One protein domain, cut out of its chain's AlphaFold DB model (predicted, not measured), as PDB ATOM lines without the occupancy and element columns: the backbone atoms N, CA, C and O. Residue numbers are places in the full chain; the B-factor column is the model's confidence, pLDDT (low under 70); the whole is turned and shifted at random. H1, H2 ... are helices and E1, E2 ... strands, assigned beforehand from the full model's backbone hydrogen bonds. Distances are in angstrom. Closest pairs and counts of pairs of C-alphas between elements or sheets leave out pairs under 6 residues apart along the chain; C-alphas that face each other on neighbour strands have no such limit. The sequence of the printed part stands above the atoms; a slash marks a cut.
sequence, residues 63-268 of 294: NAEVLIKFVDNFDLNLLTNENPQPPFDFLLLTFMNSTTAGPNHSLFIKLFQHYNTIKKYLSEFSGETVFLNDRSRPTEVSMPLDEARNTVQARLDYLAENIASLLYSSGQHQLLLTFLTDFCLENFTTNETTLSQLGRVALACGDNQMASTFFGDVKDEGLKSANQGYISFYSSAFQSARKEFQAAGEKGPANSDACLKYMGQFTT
ATOM      1  N   ASN A  63     -35.106  18.797  44.726       95.56
ATOM      2  CA  ASN A  63     -36.258  19.693  44.841       95.56
ATOM      3  C   ASN A  63     -36.919  20.019  43.491       95.56
ATOM      4  O   ASN A  63     -38.076  20.437  43.468       95.56
ATOM      5  N   ALA A  64     -36.227  19.818  42.367       95.44
ATOM      6  CA  ALA A  64     -36.682  20.294  41.063       95.44
ATOM      7  C   ALA A  64     -38.056  19.741  40.653       95.44
ATOM      8  O   ALA A  64     -38.906  20.510  40.214       95.44
ATOM      9  N   GLU A  65     -38.312  18.442  40.839       94.38
ATOM     10  CA  GLU A  65     -39.600  17.834  40.469       94.38
ATOM     11  C   GLU A  65     -40.772  18.427  41.270       94.38
ATOM     12  O   GLU A  65     -41.813  18.756  40.702       94.38
ATOM     13  N   VAL A  66     -40.600  18.596  42.584       93.44
ATOM     14  CA  VAL A  66     -41.619  19.195  43.461       93.44
ATOM     15  C   VAL A  66     -41.901  20.639  43.063       93.44
ATOM     16  O   VAL A  66     -43.064  21.032  42.984       93.44
ATOM     17  N   LEU A  67     -40.860  21.416  42.760       95.00
ATOM     18  CA  LEU A  67     -41.019  22.811  42.362       95.00
ATOM     19  C   LEU A  67     -41.663  22.952  40.979       95.00
ATOM     20  O   LEU A  67     -42.497  23.833  40.788       95.00
ATOM     21  N   ILE A  68     -41.357  22.060  40.034       95.31
ATOM     22  CA  ILE A  68     -42.040  22.020  38.733       95.31
ATOM     23  C   ILE A  68     -43.516  21.685  38.916       95.31
ATOM     24  O   ILE A  68     -44.363  22.368  38.351       95.31
ATOM     25  N   LYS A  69     -43.846  20.687  39.746       93.94
ATOM     26  CA  LYS A  69     -45.245  20.353  40.049       93.94
ATOM     27  C   LYS A  69     -45.981  21.515  40.706       93.94
ATOM     28  O   LYS A  69     -47.148  21.719  40.388       93.94
ATOM     29  N   PHE A  70     -45.326  22.257  41.597       92.81
ATOM     30  CA  PHE A  70     -45.899  23.468  42.181       92.81
ATOM     31  C   PHE A  70     -46.204  24.510  41.098       92.81
ATOM     32  O   PHE A  70     -47.325  24.999  41.034       92.81
ATOM     33  N   VAL A  71     -45.236  24.800  40.225       94.88
ATOM     34  CA  VAL A  71     -45.376  25.775  39.135       94.88
ATOM     35  C   VAL A  71     -46.488  25.383  38.156       94.88
ATOM     36  O   VAL A  71     -47.333  26.218  37.835       94.88
ATOM     37  N   ASP A  72     -46.511  24.121  37.718       93.88
ATOM     38  CA  ASP A  72     -47.452  23.616  36.710       93.88
ATOM     39  C   ASP A  72     -48.893  23.488  37.255       93.88
ATOM     40  O   ASP A  72     -49.843  23.567  36.480       93.88
ATOM     41  N   ASN A  73     -49.074  23.310  38.572       92.44
ATOM     42  CA  ASN A  73     -50.389  23.126  39.210       92.44
ATOM     43  C   ASN A  73     -50.773  24.274  40.158       92.44
ATOM     44  O   ASN A  73     -51.596  24.078  41.054       92.44
ATOM     45  N   PHE A  74     -50.157  25.450  40.016       91.81
ATOM     46  CA  PHE A  74     -50.426  26.572  40.909       91.81
ATOM     47  C   PHE A  74     -51.878  27.050  40.783       91.81
ATOM     48  O   PHE A  74     -52.311  27.484  39.716       91.81
ATOM     49  N   ASP A  75     -52.616  27.002  41.891       89.75
ATOM     50  CA  ASP A  75     -53.976  27.529  41.974       89.75
ATOM     51  C   ASP A  75     -53.945  29.030  42.306       89.75
ATOM     52  O   ASP A  75     -53.472  29.439  43.365       89.75
ATOM     53  N   LEU A  76     -54.486  29.864  41.415       90.12
ATOM     54  CA  LEU A  76     -54.566  31.315  41.608       90.12
ATOM     55  C   LEU A  76     -55.409  31.713  42.831       90.12
ATOM     56  O   LEU A  76     -55.175  32.781  43.396       90.12
ATOM     57  N   ASN A  77     -56.320  30.856  43.308       87.94
ATOM     58  CA  ASN A  77     -57.056  31.093  44.557       87.94
ATOM     59  C   ASN A  77     -56.131  31.128  45.788       87.94
ATOM     60  O   ASN A  77     -56.495  31.650  46.841       87.94
ATOM     61  N   LEU A  78     -54.904  30.612  45.673       86.38
ATOM     62  CA  LEU A  78     -53.884  30.716  46.716       86.38
ATOM     63  C   LEU A  78     -53.341  32.143  46.861       86.38
ATOM     64  O   LEU A  78     -52.622  32.420  47.810       86.38
ATOM     65  N   LEU A  79     -53.685  33.057  45.949       88.81
ATOM     66  CA  LEU A  79     -53.380  34.483  46.077       88.81
ATOM     67  C   LEU A  79     -54.418  35.228  46.930       88.81
ATOM     68  O   LEU A  79     -54.187  36.381  47.290       88.81
ATOM     69  N   THR A  80     -55.546  34.596  47.271       85.81
ATOM     70  CA  THR A  80     -56.581  35.182  48.144       85.81
ATOM     71  C   THR A  80     -56.556  34.634  49.567       85.81
ATOM     72  O   THR A  80     -57.232  35.184  50.429       85.81
ATOM     73  N   ASN A  81     -55.790  33.570  49.822       81.31
ATOM     74  CA  ASN A  81     -55.676  32.918  51.125       81.31
ATOM     75  C   ASN A  81     -54.206  32.633  51.445       81.31
ATOM     76  O   ASN A  81     -53.401  32.427  50.542       81.31
ATOM     77  N   GLU A  82     -53.850  32.559  52.724       71.12
ATOM     78  CA  GLU A  82     -52.492  32.190  53.120       71.12
ATOM     79  C   GLU A  82     -52.160  30.760  52.664       71.12
ATOM     80  O   GLU A  82     -52.838  29.800  53.033       71.12
ATOM     81  N   ASN A  83     -51.104  30.609  51.859       72.62
ATOM     82  CA  ASN A  83     -50.623  29.304  51.418       72.62
ATOM     83  C   ASN A  83     -49.088  29.265  51.345       72.62
ATOM     84  O   ASN A  83     -48.476  30.243  50.905       72.62
ATOM     85  N   PRO A  84     -48.435  28.155  51.733       76.25
ATOM     86  CA  PRO A  84     -46.997  27.995  51.558       76.25
ATOM     87  C   PRO A  84     -46.586  27.991  50.085       76.25
ATOM     88  O   PRO A  84     -46.754  26.995  49.381       76.25
ATOM     89  N   GLN A  85     -45.993  29.097  49.640       87.25
ATOM     90  CA  GLN A  85     -45.303  29.181  48.357       87.25
ATOM     91  C   GLN A  85     -43.792  28.987  48.584       87.25
ATOM     92  O   GLN A  85     -43.262  29.450  49.601       87.25
ATOM     93  N   PRO A  86     -43.073  28.293  47.686       90.06
ATOM     94  CA  PRO A  86     -41.617  28.303  47.700       90.06
ATOM     95  C   PRO A  86     -41.103  29.737  47.495       90.06
ATOM     96  O   PRO A  86     -41.646  30.443  46.645       90.06
ATOM     97  N   PRO A  87     -40.039  30.173  48.194       90.81
ATOM     98  CA  PRO A  87     -39.415  31.457  47.900       90.81
ATOM     99  C   PRO A  87     -38.975  31.556  46.430       90.81
ATOM    100  O   PRO A  87     -38.440  30.598  45.870       90.81
ATOM    101  N   PHE A  88     -39.123  32.727  45.812       92.56
ATOM    102  CA  PHE A  88     -38.709  32.984  44.431       92.56
ATOM    103  C   PHE A  88     -37.227  32.662  44.207       92.56
ATOM    104  O   PHE A  88     -36.876  31.941  43.275       92.56
ATOM    105  N   ASP A  89     -36.357  33.101  45.120       91.81
ATOM    106  CA  ASP A  89     -34.921  32.809  45.062       91.81
ATOM    107  C   ASP A  89     -34.636  31.304  45.145       91.81
ATOM    108  O   ASP A  89     -33.671  30.810  44.562       91.81
ATOM    109  N   PHE A  90     -35.490  30.546  45.839       94.62
ATOM    110  CA  PHE A  90     -35.367  29.097  45.907       94.62
ATOM    111  C   PHE A  90     -35.729  28.434  44.572       94.62
ATOM    112  O   PHE A  90     -35.002  27.541  44.129       94.62
ATOM    113  N   LEU A  91     -36.788  28.903  43.900       95.38
ATOM    114  CA  LEU A  91     -37.147  28.479  42.540       95.38
ATOM    115  C   LEU A  91     -36.006  28.774  41.560       95.38
ATOM    116  O   LEU A  91     -35.551  27.867  40.859       95.38
ATOM    117  N   LEU A  92     -35.484  30.005  41.572       95.00
ATOM    118  CA  LEU A  92     -34.374  30.429  40.716       95.00
ATOM    119  C   LEU A  92     -33.119  29.582  40.923       95.00
ATOM    120  O   LEU A  92     -32.585  29.017  39.968       95.00
ATOM    121  N   LEU A  93     -32.644  29.472  42.169       95.06
ATOM    122  CA  LEU A  93     -31.432  28.711  42.470       95.06
ATOM    123  C   LEU A  93     -31.603  27.236  42.118       95.06
ATOM    124  O   LEU A  93     -30.662  26.623  41.610       95.06
ATOM    125  N   THR A  94     -32.788  26.667  42.347       96.56
ATOM    126  CA  THR A  94     -33.059  25.271  41.999       96.56
ATOM    127  C   THR A  94     -33.022  25.074  40.489       96.56
ATOM    128  O   THR A  94     -32.325  24.185  40.008       96.56
ATOM    129  N   PHE A  95     -33.706  25.920  39.719       95.31
ATOM    130  CA  PHE A  95     -33.750  25.799  38.258       95.31
ATOM    131  C   PHE A  95     -32.410  26.120  37.592       95.31
ATOM    132  O   PHE A  95     -32.109  25.579  36.533       95.31
ATOM    133  N   MET A  96     -31.576  26.950  38.219       92.44
ATOM    134  CA  MET A  96     -30.223  27.237  37.744       92.44
ATOM    135  C   MET A  96     -29.245  26.078  37.996       92.44
ATOM    136  O   MET A  96     -28.359  25.840  37.178       92.44
ATOM    137  N   ASN A  97     -29.375  25.371  39.123       93.56
ATOM    138  CA  ASN A  97     -28.426  24.324  39.525       93.56
ATOM    139  C   ASN A  97     -28.906  22.897  39.209       93.56
ATOM    140  O   ASN A  97     -28.114  21.957  39.305       93.56
ATOM    141  N   SER A  98     -30.179  22.711  38.850       93.25
ATOM    142  CA  SER A  98     -30.707  21.402  38.466       93.25
ATOM    143  C   SER A  98     -30.115  20.940  37.138       93.25
ATOM    144  O   SER A  98     -29.904  21.708  36.211       93.25
ATOM    145  N   THR A  99     -29.856  19.642  37.052       90.25
ATOM    146  CA  THR A  99     -29.363  18.961  35.840       90.25
ATOM    147  C   THR A  99     -30.267  17.803  35.427       90.25
ATOM    148  O   THR A  99     -30.084  17.216  34.365       90.25
ATOM    149  N   THR A 100     -31.253  17.469  36.262       87.31
ATOM    150  CA  THR A 100     -32.160  16.325  36.078       87.31
ATOM    151  C   THR A 100     -33.526  16.734  35.541       87.31
ATOM    152  O   THR A 100     -34.265  15.890  35.045       87.31
ATOM    153  N   ALA A 101     -33.853  18.025  35.596       80.75
ATOM    154  CA  ALA A 101     -35.176  18.537  35.269       80.75
ATOM    155  C   ALA A 101     -35.286  19.151  33.860       80.75
ATOM    156  O   ALA A 101     -36.255  19.838  33.542       80.75
ATOM    157  N   GLY A 102     -34.300  18.880  33.004       84.88
ATOM    158  CA  GLY A 102     -34.202  19.426  31.653       84.88
ATOM    159  C   GLY A 102     -33.301  20.662  31.566       84.88
ATOM    160  O   GLY A 102     -32.651  21.031  32.544       84.88
ATOM    161  N   PRO A 103     -33.212  21.291  30.382       87.31
ATOM    162  CA  PRO A 103     -32.374  22.465  30.185       87.31
ATOM    163  C   PRO A 103     -32.842  23.660  31.026       87.31
ATOM    164  O   PRO A 103     -34.030  23.985  31.037       87.31
ATOM    165  N   ASN A 104     -31.900  24.375  31.647       86.62
ATOM    166  CA  ASN A 104     -32.202  25.518  32.519       86.62
ATOM    167  C   ASN A 104     -33.078  26.580  31.839       86.62
ATOM    168  O   ASN A 104     -34.005  27.092  32.456       86.62
ATOM    169  N   HIS A 105     -32.840  26.884  30.558       88.75
ATOM    170  CA  HIS A 105     -33.648  27.871  29.832       88.75
ATOM    171  C   HIS A 105     -35.135  27.479  29.786       88.75
ATOM    172  O   HIS A 105     -35.992  28.333  29.986       88.75
ATOM    173  N   SER A 106     -35.454  26.192  29.613       91.31
ATOM    174  CA  SER A 106     -36.837  25.701  29.623       91.31
ATOM    175  C   SER A 106     -37.487  25.849  30.998       91.31
ATOM    176  O   SER A 106     -38.662  26.199  31.088       91.31
ATOM    177  N   LEU A 107     -36.725  25.627  32.074       93.62
ATOM    178  CA  LEU A 107     -37.198  25.829  33.448       93.62
ATOM    179  C   LEU A 107     -37.469  27.309  33.745       93.62
ATOM    180  O   LEU A 107     -38.487  27.646  34.343       93.62
ATOM    181  N   PHE A 108     -36.595  28.202  33.279       94.38
ATOM    182  CA  PHE A 108     -36.794  29.644  33.420       94.38
ATOM    183  C   PHE A 108     -37.990  30.137  32.597       94.38
ATOM    184  O   PHE A 108     -38.770  30.939  33.102       94.38
ATOM    185  N   ILE A 109     -38.199  29.624  31.377       94.12
ATOM    186  CA  ILE A 109     -39.391  29.937  30.568       94.12
ATOM    187  C   ILE A 109     -40.670  29.475  31.282       94.12
ATOM    188  O   ILE A 109     -41.634  30.237  31.349       94.12
ATOM    189  N   LYS A 110     -40.681  28.273  31.875       94.75
ATOM    190  CA  LYS A 110     -41.808  27.806  32.704       94.75
ATOM    191  C   LYS A 110     -42.091  28.761  33.864       94.75
ATOM    192  O   LYS A 110     -43.236  29.149  34.082       94.75
ATOM    193  N   LEU A 111     -41.047  29.173  34.583       96.00
ATOM    194  CA  LEU A 111     -41.181  30.111  35.696       96.00
ATOM    195  C   LEU A 111     -41.696  31.483  35.232       96.00
ATOM    196  O   LEU A 111     -42.549  32.081  35.883       96.00
ATOM    197  N   PHE A 112     -41.238  31.956  34.074       96.00
ATOM    198  CA  PHE A 112     -41.725  33.182  33.450       96.00
ATOM    199  C   PHE A 112     -43.220  33.093  33.121       96.00
ATOM    200  O   PHE A 112     -43.987  33.985  33.474       96.00
ATOM    201  N   GLN A 113     -43.666  31.999  32.497       94.62
ATOM    202  CA  GLN A 113     -45.080  31.777  32.173       94.62
ATOM    203  C   GLN A 113     -45.964  31.734  33.425       94.62
ATOM    204  O   GLN A 113     -47.072  32.277  33.424       94.62
ATOM    205  N   HIS A 114     -45.460  31.138  34.505       95.50
ATOM    206  CA  HIS A 114     -46.128  31.124  35.799       95.50
ATOM    207  C   HIS A 114     -46.344  32.537  36.349       95.50
ATOM    208  O   HIS A 114     -47.486  32.931  36.588       95.50
ATOM    209  N   TYR A 115     -45.291  33.355  36.445       95.56
ATOM    210  CA  TYR A 115     -45.449  34.740  36.900       95.56
ATOM    211  C   TYR A 115     -46.266  35.599  35.933       95.56
ATOM    212  O   TYR A 115     -46.975  36.499  36.375       95.56
ATOM    213  N   ASN A 116     -46.252  35.303  34.632       93.88
ATOM    214  CA  ASN A 116     -47.103  35.997  33.670       93.88
ATOM    215  C   ASN A 116     -48.589  35.661  33.888       93.88
ATOM    216  O   ASN A 116     -49.455  36.523  33.751       93.88
ATOM    217  N   THR A 117     -48.891  34.426  34.288       94.31
ATOM    218  CA  THR A 117     -50.246  34.013  34.686       94.31
ATOM    219  C   THR A 117     -50.691  34.758  35.946       94.31
ATOM    220  O   THR A 117     -51.798  35.297  35.977       94.31
ATOM    221  N   ILE A 118     -49.805  34.891  36.940       94.62
ATOM    222  CA  ILE A 118     -50.066  35.704  38.137       94.62
ATOM    223  C   ILE A 118     -50.284  37.178  37.758       94.62
ATOM    224  O   ILE A 118     -51.248  37.784  38.218       94.62
ATOM    225  N   LYS A 119     -49.452  37.758  36.881       94.19
ATOM    226  CA  LYS A 119     -49.602  39.148  36.413       94.19
ATOM    227  C   LYS A 119     -50.989  39.396  35.814       94.19
ATOM    228  O   LYS A 119     -51.625  40.388  36.162       94.19
ATOM    229  N   LYS A 120     -51.468  38.488  34.953       93.00
ATOM    230  CA  LYS A 120     -52.815  38.569  34.359       93.00
ATOM    231  C   LYS A 120     -53.897  38.549  35.435       93.00
ATOM    232  O   LYS A 120     -54.725  39.455  35.466       93.00
ATOM    233  N   TYR A 121     -53.820  37.607  36.376       94.69
ATOM    234  CA  TYR A 121     -54.752  37.545  37.503       94.69
ATOM    235  C   TYR A 121     -54.781  38.857  38.305       94.69
ATOM    236  O   TYR A 121     -55.846  39.427  38.523       94.69
ATOM    237  N   LEU A 122     -53.617  39.396  38.683       93.81
ATOM    238  CA  LEU A 122     -53.522  40.645  39.453       93.81
ATOM    239  C   LEU A 122     -54.036  41.879  38.692       93.81
ATOM    240  O   LEU A 122     -54.379  42.888  39.315       93.81
ATOM    241  N   SER A 123     -54.067  41.845  37.357       91.75
ATOM    242  CA  SER A 123     -54.622  42.941  36.551       91.75
ATOM    243  C   SER A 123     -56.153  42.983  36.581       91.75
ATOM    244  O   SER A 123     -56.733  44.062  36.495       91.75
ATOM    245  N   GLU A 124     -56.790  41.829  36.779       93.19
ATOM    246  CA  GLU A 124     -58.247  41.665  36.829       93.19
ATOM    247  C   GLU A 124     -58.780  41.611  38.270       93.19
ATOM    248  O   GLU A 124     -59.971  41.810  38.512       93.19
ATOM    249  N   PHE A 125     -57.900  41.355  39.242       93.12
ATOM    250  CA  PHE A 125     -58.255  41.246  40.650       93.12
ATOM    251  C   PHE A 125     -58.731  42.584  41.232       93.12
ATOM    252  O   PHE A 125     -58.063  43.612  41.105       93.12
ATOM    253  N   SER A 126     -59.878  42.552  41.916       90.81
ATOM    254  CA  SER A 126     -60.541  43.734  42.486       90.81
ATOM    255  C   SER A 126     -60.331  43.916  43.994       90.81
ATOM    256  O   SER A 126     -60.922  44.824  44.576       90.81
ATOM    257  N   GLY A 127     -59.579  43.031  44.656       89.94
ATOM    258  CA  GLY A 127     -59.281  43.150  46.087       89.94
ATOM    259  C   GLY A 127     -58.124  44.111  46.373       89.94
ATOM    260  O   GLY A 127     -57.352  44.448  45.485       89.94
ATOM    261  N   GLU A 128     -57.980  44.539  47.626       89.75
ATOM    262  CA  GLU A 128     -56.931  45.498  48.023       89.75
ATOM    263  C   GLU A 128     -55.592  44.825  48.364       89.75
ATOM    264  O   GLU A 128     -54.528  45.412  48.169       89.75
ATOM    265  N   THR A 129     -55.645  43.578  48.837       90.88
ATOM    266  CA  THR A 129     -54.499  42.824  49.364       90.88
ATOM    267  C   THR A 129     -54.475  41.429  48.755       90.88
ATOM    268  O   THR A 129     -55.527  40.824  48.540       90.88
ATOM    269  N   VAL A 130     -53.274  40.911  48.504       91.44
ATOM    270  CA  VAL A 130     -53.044  39.550  48.001       91.44
ATOM    271  C   VAL A 130     -51.985  38.828  48.828       91.44
ATOM    272  O   VAL A 130     -51.141  39.458  49.467       91.44
ATOM    273  N   PHE A 131     -52.018  37.499  48.790       87.50
ATOM    274  CA  PHE A 131     -51.043  36.618  49.427       87.50
ATOM    275  C   PHE A 131     -50.002  36.171  48.398       87.50
ATOM    276  O   PHE A 131     -50.213  35.223  47.640       87.50
ATOM    277  N   LEU A 132     -48.874  36.880  48.348       85.31
ATOM    278  CA  LEU A 132     -47.751  36.589  47.456       85.31
ATOM    279  C   LEU A 132     -46.550  36.158  48.310       85.31
ATOM    280  O   LEU A 132     -45.606  36.909  48.538       85.31
ATOM    281  N   ASN A 133     -46.636  34.923  48.811       76.50
ATOM    282  CA  ASN A 133     -45.796  34.377  49.888       76.50
ATOM    283  C   ASN A 133     -44.444  33.819  49.419       76.50
ATOM    284  O   ASN A 133     -43.813  33.035  50.122       76.50
ATOM    285  N   ASP A 134     -44.003  34.165  48.222       77.94
ATOM    286  CA  ASP A 134     -42.748  33.694  47.637       77.94
ATOM    287  C   ASP A 134     -41.583  34.658  47.918       77.94
ATOM    288  O   ASP A 134     -40.547  34.628  47.250       77.94
ATOM    289  N   ARG A 135     -41.717  35.523  48.928       79.00
ATOM    290  CA  ARG A 135     -40.586  36.250  49.508       79.00
ATOM    291  C   ARG A 135     -39.914  35.421  50.600       79.00
ATOM    292  O   ARG A 135     -40.525  34.590  51.267       79.00
ATOM    293  N   SER A 136     -38.622  35.657  50.795       69.19
ATOM    294  CA  SER A 136     -37.826  34.972  51.816       69.19
ATOM    295  C   SER A 136     -38.119  35.458  53.240       69.19
ATOM    296  O   SER A 136     -37.678  34.824  54.192       69.19
ATOM    297  N   ARG A 137     -38.862  36.556  53.434       68.06
ATOM    298  CA  ARG A 137     -39.204  37.067  54.769       68.06
ATOM    299  C   ARG A 137     -40.658  36.736  55.144       68.06
ATOM    300  O   ARG A 137     -41.564  37.083  54.394       68.06
ATOM    301  N   PRO A 138     -40.912  36.144  56.328       60.41
ATOM    302  CA  PRO A 138     -42.261  35.799  56.798       60.41
ATOM    303  C   PRO A 138     -43.196  36.998  56.991       60.41
ATOM    304  O   PRO A 138     -44.408  36.863  56.885       60.41
ATOM    305  N   THR A 139     -42.651  38.188  57.251       61.62
ATOM    306  CA  THR A 139     -43.442  39.417  57.427       61.62
ATOM    307  C   THR A 139     -44.081  39.921  56.130       61.62
ATOM    308  O   THR A 139     -44.806  40.907  56.164       61.62
ATOM    309  N   GLU A 140     -43.797  39.280  54.995       67.56
ATOM    310  CA  GLU A 140     -44.200  39.723  53.656       67.56
ATOM    311  C   GLU A 140     -45.164  38.738  52.975       67.56
ATOM    312  O   GLU A 140     -45.224  38.659  51.753       67.56
ATOM    313  N   VAL A 141     -45.900  37.967  53.778       74.44
ATOM    314  CA  VAL A 141     -46.906  36.995  53.325       74.44
ATOM    315  C   VAL A 141     -48.033  37.717  52.557       74.44
ATOM    316  O   VAL A 141     -48.232  37.526  51.358       74.44
ATOM    317  N   SER A 142     -48.725  38.657  53.196       84.88
ATOM    318  CA  SER A 142     -49.710  39.500  52.508       84.88
ATOM    319  C   SER A 142     -49.116  40.850  52.121       84.88
ATOM    320  O   SER A 142     -48.420  41.459  52.935       84.88
ATOM    321  N   MET A 143     -49.462  41.368  50.944       89.69
ATOM    322  CA  MET A 143     -49.050  42.706  50.509       89.69
ATOM    323  C   MET A 143     -50.160  43.436  49.735       89.69
ATOM    324  O   MET A 143     -51.038  42.779  49.162       89.69
ATOM    325  N   PRO A 144     -50.135  44.784  49.697       92.81
ATOM    326  CA  PRO A 144     -51.048  45.566  48.869       92.81
ATOM    327  C   PRO A 144     -50.973  45.159  47.392       92.81
ATOM    328  O   PRO A 144     -49.894  44.848  46.881       92.81
ATOM    329  N   LEU A 145     -52.102  45.207  46.683       92.69
ATOM    330  CA  LEU A 145     -52.201  44.779  45.283       92.69
ATOM    331  C   LEU A 145     -51.185  45.482  44.367       92.69
ATOM    332  O   LEU A 145     -50.563  44.834  43.524       92.69
ATOM    333  N   ASP A 146     -50.973  46.785  44.542       92.81
ATOM    334  CA  ASP A 146     -50.006  47.532  43.729       92.81
ATOM    335  C   ASP A 146     -48.557  47.103  44.007       92.81
ATOM    336  O   ASP A 146     -47.753  46.990  43.079       92.81
ATOM    337  N   GLU A 147     -48.226  46.771  45.259       92.50
ATOM    338  CA  GLU A 147     -46.919  46.200  45.598       92.50
ATOM    339  C   GLU A 147     -46.741  44.812  44.969       92.50
ATOM    340  O   GLU A 147     -45.675  44.511  44.426       92.50
ATOM    341  N   ALA A 148     -47.786  43.981  44.970       92.50
ATOM    342  CA  ALA A 148     -47.754  42.671  44.327       92.50
ATOM    343  C   ALA A 148     -47.558  42.778  42.810       92.50
ATOM    344  O   ALA A 148     -46.727  42.062  42.252       92.50
ATOM    345  N   ARG A 149     -48.258  43.704  42.142       94.25
ATOM    346  CA  ARG A 149     -48.080  43.979  40.705       94.25
ATOM    347  C   ARG A 149     -46.640  44.373  40.390       94.25
ATOM    348  O   ARG A 149     -46.041  43.794  39.485       94.25
ATOM    349  N   ASN A 150     -46.066  45.285  41.175       93.12
ATOM    350  CA  ASN A 150     -44.670  45.702  41.024       93.12
ATOM    351  C   ASN A 150     -43.697  44.541  41.273       93.12
ATOM    352  O   ASN A 150     -42.747  44.355  40.517       93.12
ATOM    353  N   THR A 151     -43.956  43.727  42.299       92.62
ATOM    354  CA  THR A 151     -43.128  42.563  42.644       92.62
ATOM    355  C   THR A 151     -43.129  41.530  41.518       92.62
ATOM    356  O   THR A 151     -42.071  41.067  41.095       92.62
ATOM    357  N   VAL A 152     -44.307  41.180  40.996       94.50
ATOM    358  CA  VAL A 152     -44.441  40.223  39.891       94.50
ATOM    359  C   VAL A 152     -43.813  40.769  38.611       94.50
ATOM    360  O   VAL A 152     -43.121  40.022  37.922       94.50
ATOM    361  N   GLN A 153     -43.976  42.063  38.312       95.62
ATOM    362  CA  GLN A 153     -43.314  42.688  37.166       95.62
ATOM    363  C   GLN A 153     -41.786  42.632  37.291       95.62
ATOM    364  O   GLN A 153     -41.121  42.226  36.346       95.62
ATOM    365  N   ALA A 154     -41.224  42.948  38.460       94.00
ATOM    366  CA  ALA A 154     -39.779  42.883  38.681       94.00
ATOM    367  C   ALA A 154     -39.221  41.456  38.515       94.00
ATOM    368  O   ALA A 154     -38.129  41.267  37.978       94.00
ATOM    369  N   ARG A 155     -39.975  40.431  38.933       94.38
ATOM    370  CA  ARG A 155     -39.605  39.022  38.712       94.38
ATOM    371  C   ARG A 155     -39.628  38.652  37.241       94.38
ATOM    372  O   ARG A 155     -38.726  37.967  36.772       94.38
ATOM    373  N   LEU A 156     -40.653  39.102  36.525       96.06
ATOM    374  CA  LEU A 156     -40.767  38.905  35.088       96.06
ATOM    375  C   LEU A 156     -39.604  39.559  34.339       96.06
ATOM    376  O   LEU A 156     -38.986  38.890  33.513       96.06
ATOM    377  N   ASP A 157     -39.276  40.811  34.663       95.81
ATOM    378  CA  ASP A 157     -38.126  41.535  34.107       95.81
ATOM    379  C   ASP A 157     -36.832  40.737  34.324       95.81
ATOM    380  O   ASP A 157     -36.132  40.402  33.369       95.81
ATOM    381  N   TYR A 158     -36.572  40.325  35.569       94.50
ATOM    382  CA  TYR A 158     -35.399  39.527  35.923       94.50
ATOM    383  C   TYR A 158     -35.335  38.197  35.156       94.50
ATOM    384  O   TYR A 158     -34.281  37.807  34.646       94.50
ATOM    385  N   LEU A 159     -36.456  37.478  35.062       95.94
ATOM    386  CA  LEU A 159     -36.532  36.216  34.329       95.94
ATOM    387  C   LEU A 159     -36.282  36.421  32.834       95.94
ATOM    388  O   LEU A 159     -35.542  35.633  32.249       95.94
ATOM    389  N   ALA A 160     -36.838  37.472  32.226       95.94
ATOM    390  CA  ALA A 160     -36.613  37.791  30.818       95.94
ATOM    391  C   ALA A 160     -35.130  38.054  30.527       95.94
ATOM    392  O   ALA A 160     -34.581  37.472  29.590       95.94
ATOM    393  N   GLU A 161     -34.462  38.858  31.360       93.12
ATOM    394  CA  GLU A 161     -33.027  39.151  31.233       93.12
ATOM    395  C   GLU A 161     -32.172  37.875  31.340       93.12
ATOM    396  O   GLU A 161     -31.258  37.652  30.537       93.12
ATOM    397  N   ASN A 162     -32.505  36.984  32.281       92.06
ATOM    398  CA  ASN A 162     -31.809  35.707  32.453       92.06
ATOM    399  C   ASN A 162     -32.057  34.743  31.288       92.06
ATOM    400  O   ASN A 162     -31.107  34.136  30.794       92.06
ATOM    401  N   ILE A 163     -33.300  34.607  30.815       94.06
ATOM    402  CA  ILE A 163     -33.634  33.767  29.654       94.06
ATOM    403  C   ILE A 163     -32.877  34.266  28.425       94.06
ATOM    404  O   ILE A 163     -32.219  33.470  27.751       94.06
ATOM    405  N   ALA A 164     -32.906  35.577  28.170       92.19
ATOM    406  CA  ALA A 164     -32.203  36.185  27.050       92.19
ATOM    407  C   ALA A 164     -30.693  35.904  27.109       92.19
ATOM    408  O   ALA A 164     -30.100  35.444  26.132       92.19
ATOM    409  N   SER A 165     -30.091  36.084  28.287       88.62
ATOM    410  CA  SER A 165     -28.667  35.830  28.528       88.62
ATOM    411  C   SER A 165     -28.289  34.353  28.362       88.62
ATOM    412  O   SER A 165     -27.279  34.033  27.727       88.62
ATOM    413  N   LEU A 166     -29.094  33.430  28.896       87.69
ATOM    414  CA  LEU A 166     -28.872  31.984  28.785       87.69
ATOM    415  C   LEU A 166     -28.998  31.500  27.337       87.69
ATOM    416  O   LEU A 166     -28.156  30.736  26.860       87.69
ATOM    417  N   LEU A 167     -30.031  31.939  26.615       91.50
ATOM    418  CA  LEU A 167     -30.244  31.542  25.224       91.50
ATOM    419  C   LEU A 167     -29.172  32.126  24.301       91.50
ATOM    420  O   LEU A 167     -28.649  31.402  23.454       91.50
ATOM    421  N   TYR A 168     -28.782  33.388  24.504       88.81
ATOM    422  CA  TYR A 168     -27.693  33.998  23.744       88.81
ATOM    423  C   TYR A 168     -26.359  33.281  23.995       88.81
ATOM    424  O   TYR A 168     -25.712  32.822  23.055       88.81
ATOM    425  N   SER A 169     -25.960  33.118  25.262       85.19
ATOM    426  CA  SER A 169     -24.671  32.500  25.622       85.19
ATOM    427  C   SER A 169     -24.556  31.029  25.209       85.19
ATOM    428  O   SER A 169     -23.452  30.550  24.955       85.19
ATOM    429  N   SER A 170     -25.681  30.319  25.091       84.94
ATOM    430  CA  SER A 170     -25.730  28.941  24.580       84.94
ATOM    431  C   SER A 170     -25.884  28.844  23.056       84.94
ATOM    432  O   SER A 170     -25.982  27.739  22.524       84.94
ATOM    433  N   GLY A 171     -25.899  29.971  22.336       85.25
ATOM    434  CA  GLY A 171     -26.012  30.012  20.875       85.25
ATOM    435  C   GLY A 171     -27.407  29.679  20.332       85.25
ATOM    436  O   GLY A 171     -27.567  29.481  19.127       85.25
ATOM    437  N   GLN A 172     -28.433  29.638  21.184       89.44
ATOM    438  CA  GLN A 172     -29.814  29.297  20.827       89.44
ATOM    439  C   GLN A 172     -30.583  30.511  20.283       89.44
ATOM    440  O   GLN A 172     -31.659  30.864  20.765       89.44
ATOM    441  N   HIS A 173     -30.033  31.168  19.260       91.12
ATOM    442  CA  HIS A 173     -30.540  32.454  18.767       91.12
ATOM    443  C   HIS A 173     -31.971  32.377  18.219       91.12
ATOM    444  O   HIS A 173     -32.751  33.298  18.423       91.12
ATOM    445  N   GLN A 174     -32.346  31.274  17.563       91.56
ATOM    446  CA  GLN A 174     -33.713  31.120  17.056       91.56
ATOM    447  C   GLN A 174     -34.730  31.062  18.201       91.56
ATOM    448  O   GLN A 174     -35.754  31.734  18.149       91.56
ATOM    449  N   LEU A 175     -34.426  30.288  19.249       93.12
ATOM    450  CA  LEU A 175     -35.292  30.175  20.420       93.12
ATOM    451  C   LEU A 175     -35.373  31.501  21.183       93.12
ATOM    452  O   LEU A 175     -36.438  31.857  21.673       93.12
ATOM    453  N   LEU A 176     -34.268  32.247  21.240       93.88
ATOM    454  CA  LEU A 176     -34.230  33.596  21.792       93.88
ATOM    455  C   LEU A 176     -35.176  34.546  21.050       93.88
ATOM    456  O   LEU A 176     -36.011  35.176  21.688       93.88
ATOM    457  N   LEU A 177     -35.091  34.622  19.720       92.88
ATOM    458  CA  LEU A 177     -35.969  35.492  18.929       92.88
ATOM    459  C   LEU A 177     -37.445  35.083  19.055       92.88
ATOM    460  O   LEU A 177     -38.310  35.948  19.175       92.88
ATOM    461  N   THR A 178     -37.734  33.777  19.100       94.38
ATOM    462  CA  THR A 178     -39.082  33.268  19.393       94.38
ATOM    463  C   THR A 178     -39.550  33.703  20.781       94.38
ATOM    464  O   THR A 178     -40.648  34.230  20.905       94.38
ATOM    465  N   PHE A 179     -38.713  33.568  21.814       94.81
ATOM    466  CA  PHE A 179     -39.051  34.018  23.165       94.81
ATOM    467  C   PHE A 179     -39.367  35.521  23.208       94.81
ATOM    468  O   PHE A 179     -40.391  35.918  23.762       94.81
ATOM    469  N   LEU A 180     -38.527  36.353  22.585       94.31
ATOM    470  CA  LEU A 180     -38.738  37.801  22.545       94.31
ATOM    471  C   LEU A 180     -40.038  38.172  21.819       94.31
ATOM    472  O   LEU A 180     -40.776  39.032  22.298       94.31
ATOM    473  N   THR A 181     -40.334  37.503  20.703       92.62
ATOM    474  CA  THR A 181     -41.548  37.744  19.908       92.62
ATOM    475  C   THR A 181     -42.804  37.326  20.665       92.62
ATOM    476  O   THR A 181     -43.725  38.123  20.814       92.62
ATOM    477  N   ASP A 182     -42.827  36.095  21.178       91.56
ATOM    478  CA  ASP A 182     -44.038  35.483  21.729       91.56
ATOM    479  C   ASP A 182     -44.373  35.995  23.137       91.56
ATOM    480  O   ASP A 182     -45.534  35.959  23.549       91.56
ATOM    481  N   PHE A 183     -43.368  36.453  23.896       89.81
ATOM    482  CA  PHE A 183     -43.541  36.792  25.312       89.81
ATOM    483  C   PHE A 183     -43.175  38.228  25.690       89.81
ATOM    484  O   PHE A 183     -43.690  38.714  26.699       89.81
ATOM    485  N   CYS A 184     -42.302  38.909  24.940       89.38
ATOM    486  CA  CYS A 184     -41.752  40.202  25.363       89.38
ATOM    487  C   CYS A 184     -42.191  41.396  24.504       89.38
ATOM    488  O   CYS A 184     -42.043  42.529  24.953       89.38
ATOM    489  N   LEU A 185     -42.714  41.177  23.296       81.75
ATOM    490  CA  LEU A 185     -42.929  42.256  22.327       81.75
ATOM    491  C   LEU A 185     -44.125  43.169  22.665       81.75
ATOM    492  O   LEU A 185     -44.098  44.354  22.348       81.75
ATOM    493  N   GLU A 186     -45.158  42.657  23.339       77.25
ATOM    494  CA  GLU A 186     -46.390  43.408  23.624       77.25
ATOM    495  C   GLU A 186     -46.483  43.869  25.086       77.25
ATOM    496  O   GLU A 186     -46.949  43.123  25.948       77.25
ATOM    497  N   ASN A 187     -46.082  45.119  25.373       72.19
ATOM    498  CA  ASN A 187     -46.256  45.789  26.681       72.19
ATOM    499  C   ASN A 187     -45.865  44.919  27.890       72.19
ATOM    500  O   ASN A 187     -46.449  44.993  28.980       72.19
ATOM    501  N   PHE A 188     -44.874  44.056  27.687       85.31
ATOM    502  CA  PHE A 188     -44.446  43.096  28.684       85.31
ATOM    503  C   PHE A 188     -43.881  43.807  29.921       85.31
ATOM    504  O   PHE A 188     -44.144  43.381  31.049       85.31
ATOM    505  N   THR A 189     -43.159  44.909  29.712       92.12
ATOM    506  CA  THR A 189     -42.546  45.716  30.766       92.12
ATOM    507  C   THR A 189     -42.465  47.186  30.369       92.12
ATOM    508  O   THR A 189     -42.399  47.517  29.189       92.12
ATOM    509  N   THR A 190     -42.439  48.064  31.369       92.00
ATOM    510  CA  THR A 190     -42.100  49.489  31.226       92.00
ATOM    511  C   THR A 190     -40.706  49.799  31.778       92.00
ATOM    512  O   THR A 190     -40.319  50.962  31.871       92.00
ATOM    513  N   ASN A 191     -39.962  48.779  32.214       94.88
ATOM    514  CA  ASN A 191     -38.622  48.935  32.752       94.88
ATOM    515  C   ASN A 191     -37.631  49.205  31.618       94.88
ATOM    516  O   ASN A 191     -37.269  48.316  30.849       94.88
ATOM    517  N   GLU A 192     -37.173  50.450  31.528       95.06
ATOM    518  CA  GLU A 192     -36.294  50.904  30.451       95.06
ATOM    519  C   GLU A 192     -34.942  50.174  30.410       95.06
ATOM    520  O   GLU A 192     -34.361  50.009  29.332       95.06
ATOM    521  N   THR A 193     -34.445  49.702  31.559       93.88
ATOM    522  CA  THR A 193     -33.219  48.895  31.627       93.88
ATOM    523  C   THR A 193     -33.448  47.539  30.975       93.88
ATOM    524  O   THR A 193     -32.666  47.148  30.109       93.88
ATOM    525  N   THR A 194     -34.541  46.860  31.324       94.75
ATOM    526  CA  THR A 194     -34.912  45.569  30.733       94.75
ATOM    527  C   THR A 194     -35.172  45.710  29.236       94.75
ATOM    528  O   THR A 194     -34.593  44.965  28.449       94.75
ATOM    529  N   LEU A 195     -35.940  46.720  28.812       95.44
ATOM    530  CA  LEU A 195     -36.157  47.031  27.393       95.44
ATOM    531  C   LEU A 195     -34.825  47.228  26.652       95.44
ATOM    532  O   LEU A 195     -34.581  46.612  25.614       95.44
ATOM    533  N   SER A 196     -33.911  48.017  27.225       94.69
ATOM    534  CA  SER A 196     -32.576  48.219  26.657       94.69
ATOM    535  C   SER A 196     -31.783  46.914  26.550       94.69
ATOM    536  O   SER A 196     -31.132  46.673  25.537       94.69
ATOM    537  N   GLN A 197     -31.824  46.046  27.561       92.88
ATOM    538  CA  GLN A 197     -31.124  44.762  27.517       92.88
ATOM    539  C   GLN A 197     -31.696  43.826  26.444       92.88
ATOM    540  O   GLN A 197     -30.933  43.301  25.630       92.88
ATOM    541  N   LEU A 198     -33.021  43.657  26.393       94.12
ATOM    542  CA  LEU A 198     -33.681  42.810  25.395       94.12
ATOM    543  C   LEU A 198     -33.417  43.319  23.972       94.12
ATOM    544  O   LEU A 198     -33.060  42.533  23.095       94.12
ATOM    545  N   GLY A 199     -33.477  44.638  23.759       93.75
ATOM    546  CA  GLY A 199     -33.143  45.251  22.475       93.75
ATOM    547  C   GLY A 199     -31.684  45.033  22.064       93.75
ATOM    548  O   GLY A 199     -31.412  44.699  20.913       93.75
ATOM    549  N   ARG A 200     -30.727  45.130  22.999       92.44
ATOM    550  CA  ARG A 200     -29.301  44.846  22.729       92.44
ATOM    551  C   ARG A 200     -29.066  43.385  22.357       92.44
ATOM    552  O   ARG A 200     -28.223  43.106  21.507       92.44
ATOM    553  N   VAL A 201     -29.789  42.464  22.988       91.62
ATOM    554  CA  VAL A 201     -29.708  41.032  22.684       91.62
ATOM    555  C   VAL A 201     -30.327  40.729  21.314       91.62
ATOM    556  O   VAL A 201     -29.697  40.036  20.517       91.62
ATOM    557  N   ALA A 202     -31.488  41.306  20.988       92.19
ATOM    558  CA  ALA A 202     -32.093  41.203  19.655       92.19
ATOM    559  C   ALA A 202     -31.150  41.736  18.561       92.19
ATOM    560  O   ALA A 202     -30.905  41.065  17.557       92.19
ATOM    561  N   LEU A 203     -30.537  42.897  18.812       92.06
ATOM    562  CA  LEU A 203     -29.551  43.512  17.927       92.06
ATOM    563  C   LEU A 203     -28.331  42.606  17.713       92.06
ATOM    564  O   LEU A 203     -27.883  42.424  16.584       92.06
ATOM    565  N   ALA A 204     -27.827  41.979  18.777       87.94
ATOM    566  CA  ALA A 204     -26.722  41.028  18.692       87.94
ATOM    567  C   ALA A 204     -27.073  39.742  17.923       87.94
ATOM    568  O   ALA A 204     -26.184  39.066  17.401       87.94
ATOM    569  N   CYS A 205     -28.358  39.394  17.849       88.44
ATOM    570  CA  CYS A 205     -28.867  38.324  16.995       88.44
ATOM    571  C   CYS A 205     -29.114  38.767  15.542       88.44
ATOM    572  O   CYS A 205     -29.468  37.924  14.718       88.44
ATOM    573  N   GLY A 206     -28.892  40.043  15.215       88.56
ATOM    574  CA  GLY A 206     -29.080  40.612  13.880       88.56
ATOM    575  C   GLY A 206     -30.497  41.118  13.595       88.56
ATOM    576  O   GLY A 206     -30.772  41.515  12.464       88.56
ATOM    577  N   ASP A 207     -31.394  41.131  14.587       92.19
ATOM    578  CA  ASP A 207     -32.762  41.629  14.422       92.19
ATOM    579  C   ASP A 207     -32.866  43.113  14.808       92.19
ATOM    580  O   ASP A 207     -33.224  43.494  15.927       92.19
ATOM    581  N   ASN A 208     -32.527  43.973  13.846       92.94
ATOM    582  CA  ASN A 208     -32.562  45.429  14.011       92.94
ATOM    583  C   ASN A 208     -33.979  45.975  14.244       92.94
ATOM    584  O   ASN A 208     -34.144  47.005  14.904       92.94
ATOM    585  N   GLN A 209     -34.995  45.320  13.672       93.31
ATOM    586  CA  GLN A 209     -36.382  45.762  13.780       93.31
ATOM    587  C   GLN A 209     -36.891  45.527  15.200       93.31
ATOM    588  O   GLN A 209     -37.386  46.459  15.830       93.31
ATOM    589  N   MET A 210     -36.692  44.320  15.728       92.75
ATOM    590  CA  MET A 210     -37.057  43.984  17.101       92.75
ATOM    591  C   MET A 210     -36.278  44.823  18.119       92.75
ATOM    592  O   MET A 210     -36.859  45.324  19.081       92.75
ATOM    593  N   ALA A 211     -34.980  45.044  17.886       94.25
ATOM    594  CA  ALA A 211     -34.184  45.937  18.724       94.25
ATOM    595  C   ALA A 211     -34.774  47.355  18.772       94.25
ATOM    596  O   ALA A 211     -34.915  47.936  19.846       94.25
ATOM    597  N   SER A 212     -35.176  47.886  17.612       94.38
ATOM    598  CA  SER A 212     -35.796  49.208  17.498       94.38
ATOM    599  C   SER A 212     -37.144  49.283  18.221       94.38
ATOM    600  O   SER A 212     -37.430  50.306  18.838       94.38
ATOM    601  N   THR A 213     -37.944  48.210  18.205       93.88
ATOM    602  CA  THR A 213     -39.181  48.119  18.998       93.88
ATOM    603  C   THR A 213     -38.894  48.281  20.488       93.88
ATOM    604  O   THR A 213     -39.486  49.150  21.117       93.88
ATOM    605  N   PHE A 214     -37.940  47.531  21.046       94.62
ATOM    606  CA  PHE A 214     -37.600  47.653  22.468       94.62
ATOM    607  C   PHE A 214     -36.982  49.010  22.828       94.62
ATOM    608  O   PHE A 214     -37.273  49.568  23.884       94.62
ATOM    609  N   PHE A 215     -36.132  49.564  21.964       95.44
ATOM    610  CA  PHE A 215     -35.510  50.864  22.215       95.44
ATOM    611  C   PHE A 215     -36.490  52.036  22.107       95.44
ATOM    612  O   PHE A 215     -36.244  53.068  22.727       95.44
ATOM    613  N   GLY A 216     -37.581  51.892  21.348       94.25
ATOM    614  CA  GLY A 216     -38.558  52.958  21.108       94.25
ATOM    615  C   GLY A 216     -39.217  53.504  22.377       94.25
ATOM    616  O   GLY A 216     -39.536  54.691  22.433       94.25
ATOM    617  N   ASP A 217     -39.347  52.669  23.410       92.75
ATOM    618  CA  ASP A 217     -39.988  53.028  24.680       92.75
ATOM    619  C   ASP A 217     -39.003  53.531  25.753       92.75
ATOM    620  O   ASP A 217     -39.421  53.970  26.828       92.75
ATOM    621  N   VAL A 218     -37.696  53.525  25.465       95.62
ATOM    622  CA  VAL A 218     -36.649  54.020  26.369       95.62
ATOM    623  C   VAL A 218     -36.582  55.545  26.290       95.62
ATOM    624  O   VAL A 218     -36.349  56.125  25.228       95.62
ATOM    625  N   LYS A 219     -36.762  56.220  27.427       96.19
ATOM    626  CA  LYS A 219     -36.801  57.685  27.547       96.19
ATOM    627  C   LYS A 219     -35.552  58.246  28.210       96.19
ATOM    628  O   LYS A 219     -35.186  59.378  27.908       96.19
ATOM    629  N   ASP A 220     -34.892  57.467  29.055       96.56
ATOM    630  CA  ASP A 220     -33.658  57.835  29.725       96.56
ATOM    631  C   ASP A 220     -32.517  58.083  28.729       96.56
ATOM    632  O   ASP A 220     -32.121  57.207  27.960       96.56
ATOM    633  N   GLU A 221     -31.950  59.287  28.775       95.00
ATOM    634  CA  GLU A 221     -30.948  59.741  27.806       95.00
ATOM    635  C   GLU A 221     -29.625  58.964  27.886       95.00
ATOM    636  O   GLU A 221     -28.961  58.756  26.866       95.00
ATOM    637  N   GLY A 222     -29.248  58.478  29.074       93.88
ATOM    638  CA  GLY A 222     -28.058  57.644  29.229       93.88
ATOM    639  C   GLY A 222     -28.252  56.257  28.612       93.88
ATOM    640  O   GLY A 222     -27.380  55.781  27.886       93.88
ATOM    641  N   LEU A 223     -29.419  55.633  28.817       94.88
ATOM    642  CA  LEU A 223     -29.780  54.371  28.167       94.88
ATOM    643  C   LEU A 223     -29.929  54.528  26.651       94.88
ATOM    644  O   LEU A 223     -29.417  53.684  25.919       94.88
ATOM    645  N   LYS A 224     -30.549  55.612  26.164       96.69
ATOM    646  CA  LYS A 224     -30.613  55.922  24.725       96.69
ATOM    647  C   LYS A 224     -29.226  56.035  24.111       96.69
ATOM    648  O   LYS A 224     -28.963  55.402  23.092       96.69
ATOM    649  N   SER A 225     -28.330  56.788  24.752       94.81
ATOM    650  CA  SER A 225     -26.944  56.945  24.298       94.81
ATOM    651  C   SER A 225     -26.220  55.598  24.264       94.81
ATOM    652  O   SER A 225     -25.563  55.276  23.277       94.81
ATOM    653  N   ALA A 226     -26.407  54.757  25.285       93.88
ATOM    654  CA  ALA A 226     -25.847  53.411  25.296       93.88
ATOM    655  C   ALA A 226     -26.410  52.543  24.159       93.88
ATOM    656  O   ALA A 226     -25.644  51.899  23.446       93.88
ATOM    657  N   ASN A 227     -27.731  52.534  23.961       95.44
ATOM    658  CA  ASN A 227     -28.397  51.746  22.918       95.44
ATOM    659  C   ASN A 227     -27.951  52.180  21.517       95.44
ATOM    660  O   ASN A 227     -27.643  51.330  20.683       95.44
ATOM    661  N   GLN A 228     -27.814  53.489  21.292       95.75
ATOM    662  CA  GLN A 228     -27.251  54.032  20.060       95.75
ATOM    663  C   GLN A 228     -25.796  53.580  19.860       95.75
ATOM    664  O   GLN A 228     -25.448  53.124  18.772       95.75
ATOM    665  N   GLY A 229     -24.996  53.578  20.931       92.81
ATOM    666  CA  GLY A 229     -23.647  53.013  20.932       92.81
ATOM    667  C   GLY A 229     -23.604  51.566  20.447       92.81
ATOM    668  O   GLY A 229     -22.763  51.210  19.619       92.81
ATOM    669  N   TYR A 230     -24.542  50.728  20.897       91.94
ATOM    670  CA  TYR A 230     -24.653  49.346  20.430       91.94
ATOM    671  C   TYR A 230     -25.061  49.257  18.956       91.94
ATOM    672  O   TYR A 230     -24.460  48.475  18.222       91.94
ATOM    673  N   ILE A 231     -26.014  50.073  18.495       94.12
ATOM    674  CA  ILE A 231     -26.400  50.149  17.074       94.12
ATOM    675  C   ILE A 231     -25.184  50.486  16.209       94.12
ATOM    676  O   ILE A 231     -24.884  49.773  15.248       94.12
ATOM    677  N   SER A 232     -24.441  51.528  16.582       92.50
ATOM    678  CA  SER A 232     -23.212  51.929  15.901       92.50
ATOM    679  C   SER A 232     -22.164  50.819  15.930       92.50
ATOM    680  O   SER A 232     -21.514  50.563  14.918       92.50
ATOM    681  N   PHE A 233     -22.013  50.126  17.061       89.56
ATOM    682  CA  PHE A 233     -21.042  49.046  17.214       89.56
ATOM    683  C   PHE A 233     -21.333  47.875  16.266       89.56
ATOM    684  O   PHE A 233     -20.453  47.478  15.505       89.56
ATOM    685  N   TYR A 234     -22.566  47.360  16.254       87.25
ATOM    686  CA  TYR A 234     -22.950  46.256  15.363       87.25
ATOM    687  C   TYR A 234     -23.020  46.677  13.887       87.25
ATOM    688  O   TYR A 234     -22.868  45.841  13.002       87.25
ATOM    689  N   SER A 235     -23.135  47.978  13.611       88.50
ATOM    690  CA  SER A 235     -23.004  48.551  12.263       88.50
ATOM    691  C   SER A 235     -21.547  48.824  11.853       88.50
ATOM    692  O   SER A 235     -21.302  49.461  10.831       88.50
ATOM    693  N   SER A 236     -20.561  48.381  12.645       88.31
ATOM    694  CA  SER A 236     -19.123  48.626  12.438       88.31
ATOM    695  C   SER A 236     -18.690  50.104  12.464       88.31
ATOM    696  O   SER A 236     -17.573  50.448  12.075       88.31
ATOM    697  N   ALA A 237     -19.528  51.002  12.984       90.25
ATOM    698  CA  ALA A 237     -19.217  52.413  13.204       90.25
ATOM    699  C   ALA A 237     -18.538  52.622  14.575       90.25
ATOM    700  O   ALA A 237     -18.999  53.396  15.415       90.25
ATOM    701  N   PHE A 238     -17.421  51.927  14.815       86.69
ATOM    702  CA  PHE A 238     -16.786  51.805  16.138       86.69
ATOM    703  C   PHE A 238     -16.369  53.138  16.781       86.69
ATOM    704  O   PHE A 238     -16.442  53.287  18.001       86.69
ATOM    705  N   GLN A 239     -15.977  54.134  15.981       87.56
ATOM    706  CA  GLN A 239     -15.639  55.466  16.494       87.56
ATOM    707  C   GLN A 239     -16.875  56.209  17.025       87.56
ATOM    708  O   GLN A 239     -16.782  56.909  18.034       87.56
ATOM    709  N   SER A 240     -18.023  56.067  16.355       90.62
ATOM    710  CA  SER A 240     -19.300  56.621  16.820       90.62
ATOM    711  C   SER A 240     -19.776  55.876  18.061       90.62
ATOM    712  O   SER A 240     -20.050  56.516  19.073       90.62
ATOM    713  N   ALA A 241     -19.715  54.540  18.027       89.56
ATOM    714  CA  ALA A 241     -20.068  53.684  19.155       89.56
ATOM    715  C   ALA A 241     -19.323  54.080  20.435       89.56
ATOM    716  O   ALA A 241     -19.924  54.248  21.490       89.56
ATOM    717  N   ARG A 242     -18.009  54.318  20.336       87.94
ATOM    718  CA  ARG A 242     -17.195  54.756  21.475       87.94
ATOM    719  C   ARG A 242     -17.665  56.090  22.056       87.94
ATOM    720  O   ARG A 242     -17.754  56.211  23.274       87.94
ATOM    721  N   LYS A 243     -17.952  57.085  21.209       91.12
ATOM    722  CA  LYS A 243     -18.444  58.398  21.663       91.12
ATOM    723  C   LYS A 243     -19.787  58.268  22.379       91.12
ATOM    724  O   LYS A 243     -19.991  58.892  23.414       91.12
ATOM    725  N   GLU A 244     -20.673  57.443  21.839       93.00
ATOM    726  CA  GLU A 244     -22.008  57.188  22.383       93.00
ATOM    727  C   GLU A 244     -21.936  56.438  23.723       93.00
ATOM    728  O   GLU A 244     -22.589  56.832  24.688       93.00
ATOM    729  N   PHE A 245     -21.057  55.437  23.843       90.75
ATOM    730  CA  PHE A 245     -20.793  54.756  25.113       90.75
ATOM    731  C   PHE A 245     -20.185  55.679  26.173       90.75
ATOM    732  O   PHE A 245     -20.563  55.594  27.336       90.75
ATOM    733  N   GLN A 246     -19.283  56.588  25.789       88.94
ATOM    734  CA  GLN A 246     -18.736  57.592  26.709       88.94
ATOM    735  C   GLN A 246     -19.810  58.576  27.186       88.94
ATOM    736  O   GLN A 246     -19.852  58.907  28.369       88.94
ATOM    737  N   ALA A 247     -20.696  59.016  26.288       90.19
ATOM    738  CA  ALA A 247     -21.811  59.896  26.628       90.19
ATOM    739  C   ALA A 247     -22.826  59.226  27.571       90.19
ATOM    740  O   ALA A 247     -23.428  59.902  28.401       90.19
ATOM    741  N   ALA A 248     -22.982  57.903  27.484       89.88
ATOM    742  CA  ALA A 248     -23.859  57.132  28.361       89.88
ATOM    743  C   ALA A 248     -23.372  57.037  29.823       89.88
ATOM    744  O   ALA A 248     -24.157  56.673  30.702       89.88
ATOM    745  N   GLY A 249     -22.097  57.341  30.100       87.69
ATOM    746  CA  GLY A 249     -21.514  57.238  31.440       87.69
ATOM    747  C   GLY A 249     -21.645  55.826  32.020       87.69
ATOM    748  O   GLY A 249     -21.350  54.839  31.350       87.69
ATOM    749  N   GLU A 250     -22.136  55.722  33.257       85.12
ATOM    750  CA  GLU A 250     -22.316  54.445  33.974       85.12
ATOM    751  C   GLU A 250     -23.339  53.499  33.320       85.12
ATOM    752  O   GLU A 250     -23.372  52.312  33.633       85.12
ATOM    753  N   LYS A 251     -24.175  54.005  32.403       85.31
ATOM    754  CA  LYS A 251     -25.178  53.211  31.673       85.31
ATOM    755  C   LYS A 251     -24.627  52.580  30.393       85.31
ATOM    756  O   LYS A 251     -25.300  51.750  29.773       85.31
ATOM    757  N   GLY A 252     -23.427  52.991  29.984       78.44
ATOM    758  CA  GLY A 252     -22.672  52.380  28.898       78.44
ATOM    759  C   GLY A 252     -21.986  51.074  29.326       78.44
ATOM    760  O   GLY A 252     -21.965  50.725  30.505       78.44
ATOM    761  N   PRO A 253     -21.409  50.319  28.375       78.31
ATOM    762  CA  PRO A 253     -20.615  49.142  28.701       78.31
ATOM    763  C   PRO A 253     -19.359  49.532  29.487       78.31
ATOM    764  O   PRO A 253     -18.626  50.438  29.089       78.31
ATOM    765  N   ALA A 254     -19.044  48.766  30.535       70.88
ATOM    766  CA  ALA A 254     -17.828  48.946  31.334       70.88
ATOM    767  C   ALA A 254     -16.528  48.819  30.510       70.88
ATOM    768  O   ALA A 254     -15.494  49.357  30.895       70.88
ATOM    769  N   ASN A 255     -16.578  48.135  29.361       68.12
ATOM    770  CA  ASN A 255     -15.454  47.954  28.443       68.12
ATOM    771  C   ASN A 255     -15.677  48.686  27.106       68.12
ATOM    772  O   ASN A 255     -15.546  48.108  26.027       68.12
ATOM    773  N   SER A 256     -16.020  49.978  27.148       66.94
ATOM    774  CA  SER A 256     -16.184  50.797  25.934       66.94
ATOM    775  C   SER A 256     -14.927  50.837  25.048       66.94
ATOM    776  O   SER A 256     -15.024  51.052  23.836       66.94
ATOM    777  N   ASP A 257     -13.748  50.591  25.629       67.62
ATOM    778  CA  ASP A 257     -12.468  50.509  24.917       67.62
ATOM    779  C   ASP A 257     -12.353  49.275  24.009       67.62
ATOM    780  O   ASP A 257     -11.503  49.250  23.117       67.62
ATOM    781  N   ALA A 258     -13.265  48.302  24.113       67.56
ATOM    782  CA  ALA A 258     -13.401  47.231  23.128       67.56
ATOM    783  C   ALA A 258     -13.595  47.765  21.695       67.56
ATOM    784  O   ALA A 258     -13.182  47.107  20.743       67.56
ATOM    785  N   CYS A 259     -14.144  48.974  21.514       72.81
ATOM    786  CA  CYS A 259     -14.249  49.613  20.197       72.81
ATOM    787  C   CYS A 259     -12.872  49.859  19.552       72.81
ATOM    788  O   CYS A 259     -12.733  49.726  18.338       72.81
ATOM    789  N   LEU A 260     -11.836  50.158  20.348       70.56
ATOM    790  CA  LEU A 260     -10.473  50.410  19.858       70.56
ATOM    791  C   LEU A 260      -9.853  49.170  19.211       70.56
ATOM    792  O   LEU A 260      -9.162  49.281  18.196       70.56
ATOM    793  N   LYS A 261     -10.170  47.986  19.755       72.06
ATOM    794  CA  LYS A 261      -9.762  46.688  19.205       72.06
ATOM    795  C   LYS A 261     -10.226  46.536  17.756       72.06
ATOM    796  O   LYS A 261      -9.437  46.166  16.893       72.06
ATOM    797  N   TYR A 262     -11.492  46.850  17.481       66.00
ATOM    798  CA  TYR A 262     -12.078  46.716  16.145       66.00
ATOM    799  C   TYR A 262     -11.697  47.853  15.187       66.00
ATOM    800  O   TYR A 262     -11.820  47.707  13.976       66.00
ATOM    801  N   MET A 263     -11.163  48.959  15.709       66.19
ATOM    802  CA  MET A 263     -10.562  50.028  14.908       66.19
ATOM    803  C   MET A 263      -9.095  49.768  14.533       66.19
ATOM    804  O   MET A 263      -8.493  50.593  13.847       66.19
ATOM    805  N   GLY A 264      -8.488  48.672  15.008       58.25
ATOM    806  CA  GLY A 264      -7.059  48.399  14.818       58.25
ATOM    807  C   GLY A 264      -6.138  49.372  15.566       58.25
ATOM    808  O   GLY A 264      -4.945  49.430  15.284       58.25
ATOM    809  N   GLN A 265      -6.674  50.144  16.517       59.50
ATOM    810  CA  GLN A 265      -5.936  51.135  17.299       59.50
ATOM    811  C   GLN A 265      -5.495  50.520  18.631       59.50
ATOM    812  O   GLN A 265      -6.021  50.849  19.693       59.50
ATOM    813  N   PHE A 266      -4.535  49.597  18.575       56.91
ATOM    814  CA  PHE A 266      -3.875  49.091  19.777       56.91
ATOM    815  C   PHE A 266      -2.755  50.048  20.193       56.91
ATOM    816  O   PHE A 266      -1.892  50.387  19.389       56.91
ATOM    817  N   THR A 267      -2.736  50.459  21.461       49.84
ATOM    818  CA  THR A 267      -1.580  51.133  22.076       49.84
ATOM    819  C   THR A 267      -0.566  50.147  22.663       49.84
ATOM    820  O   THR A 267       0.475  50.575  23.148       49.84
ATOM    821  N   THR A 268      -0.833  48.836  22.619       41.78
ATOM    822  CA  THR A 268       0.098  47.792  23.074       41.78
ATOM    823  C   THR A 268      -0.011  46.535  22.216       41.78
ATOM    824  O   THR A 268      -1.081  45.939  22.093       41.78
TER     825      THR A 268
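AT A GLANCE: This is residues 63 to 268 of the 294 residues of an uncharacterized protein of Tritrichomonas foetus (UniProt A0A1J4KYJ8). Helices stand side by side in an elongated row, H3, H4, H5, H7, H9 and H10, with the long helix H5 in the middle and with H6 and H8 packed on one side of the row, on H5 and H7. H1, H2 and a small hairpin of two strands, E1 and E2, lie at one end, and the short helix H11 and the last printed residues at the other. The printed part has 206 residues, with eleven named helices and two named strands in the order H1 H2 H3 H4 E1 E2 H5 H6 H7 H8 H9 H10 H11; the sheet, E1 - E2, is antiparallel and the class is mostly helix. The whole is only just compact, close to loose, with a radius of gyration of the C-alphas of 19.6 A, and the C-alphas span 62 by 38 by 29 A.

HOW THE PARTS SIT: E1, residues 129 to 131, and E2, residues 142 to 144, form an antiparallel hairpin, with directions at 146 degrees. N 130 and O 143 are 3.0 A apart and N 143 and O 130 are 2.9 A apart, both within hydrogen-bond range. H2, residues 76 to 79, has its closest C-alpha pair with E1 at Leu 79 and Phe 131, 4.6 A. H5, residues 145 to 169, follows E2 directly. H4, residues 104 to 124, touches H5, closest at the C-alphas of His 105 and Ile 163, 5.9 A, at a shallow tilt of 24 degrees, opposite ways. H3, residues 88 to 97, forms a helical hairpin with H4, closest at the C-alphas of Met 96 and Asn 104, 5.8 A; H4 touches it with residues 104 to 108 alone. H1, residues 63 to 72, touches H3 at a steep tilt of 57 degrees, with the C-alphas of Ala 64 and Thr 94 closest, 6.2 A. H6, residues 173 to 184, and H7, residues 192 to 204, join H5 in an up-and-down bundle, each helix running against the one before it. The closest C-alphas are Leu 167 and Leu 176, 5.6 A, for H5 and H6, and Asp 157 and Thr 194, 6.2 A, for H5 and H7. H8, residues 208 to 216, forms a helical hairpin with H7, closest at the C-alphas of Gly 199 and Ala 211, 4.0 A. H9, residues 221 to 234, touches H7 at a shallow tilt of 5 degrees, the same way, with the C-alphas of Ser 196 and Asn 227 closest, 6.6 A. H10, residues 238 to 247, forms a helical hairpin with H9, closest at the C-alphas of Gly 229 and Ala 241, 4.1 A. H11, residues 258 to 262, touches H10, closest at the C-alphas of Phe 238 and Cys 259, 5.3 A. H5 and H9 are apart. Every O i to N i+4 pair is within hydrogen-bond range in H1, H3, H4, H5, H6, H7, H8, H9 and H10; H11 has 0 of 1, with 2 of 2 O i to N i+3 pairs within range, and H2 is too short for an i+4 pair.

IN THESE COORDINATES: H5 is the longest helix, 36.0 A from C-alpha 145 at (-52.201, 44.779, 45.283) to C-alpha 169 at (-24.671, 32.500, 25.622). H4 measures 30.9 A, H9 20.0 A and H7 18.1 A. H1 begins at C-alpha 63, (-36.258, 19.693, 44.841), and H11 ends at C-alpha 262, (-12.078, 46.716, 16.145).

THE WHOLE: The C-alphas farthest apart, Asn 81 and Thr 268, are 64.2 A apart. The printed part has no cut and no long link. The mean pLDDT of the printed part is 88.4; residues 136 to 140, 255 to 258 and 262 to 268 are under 70.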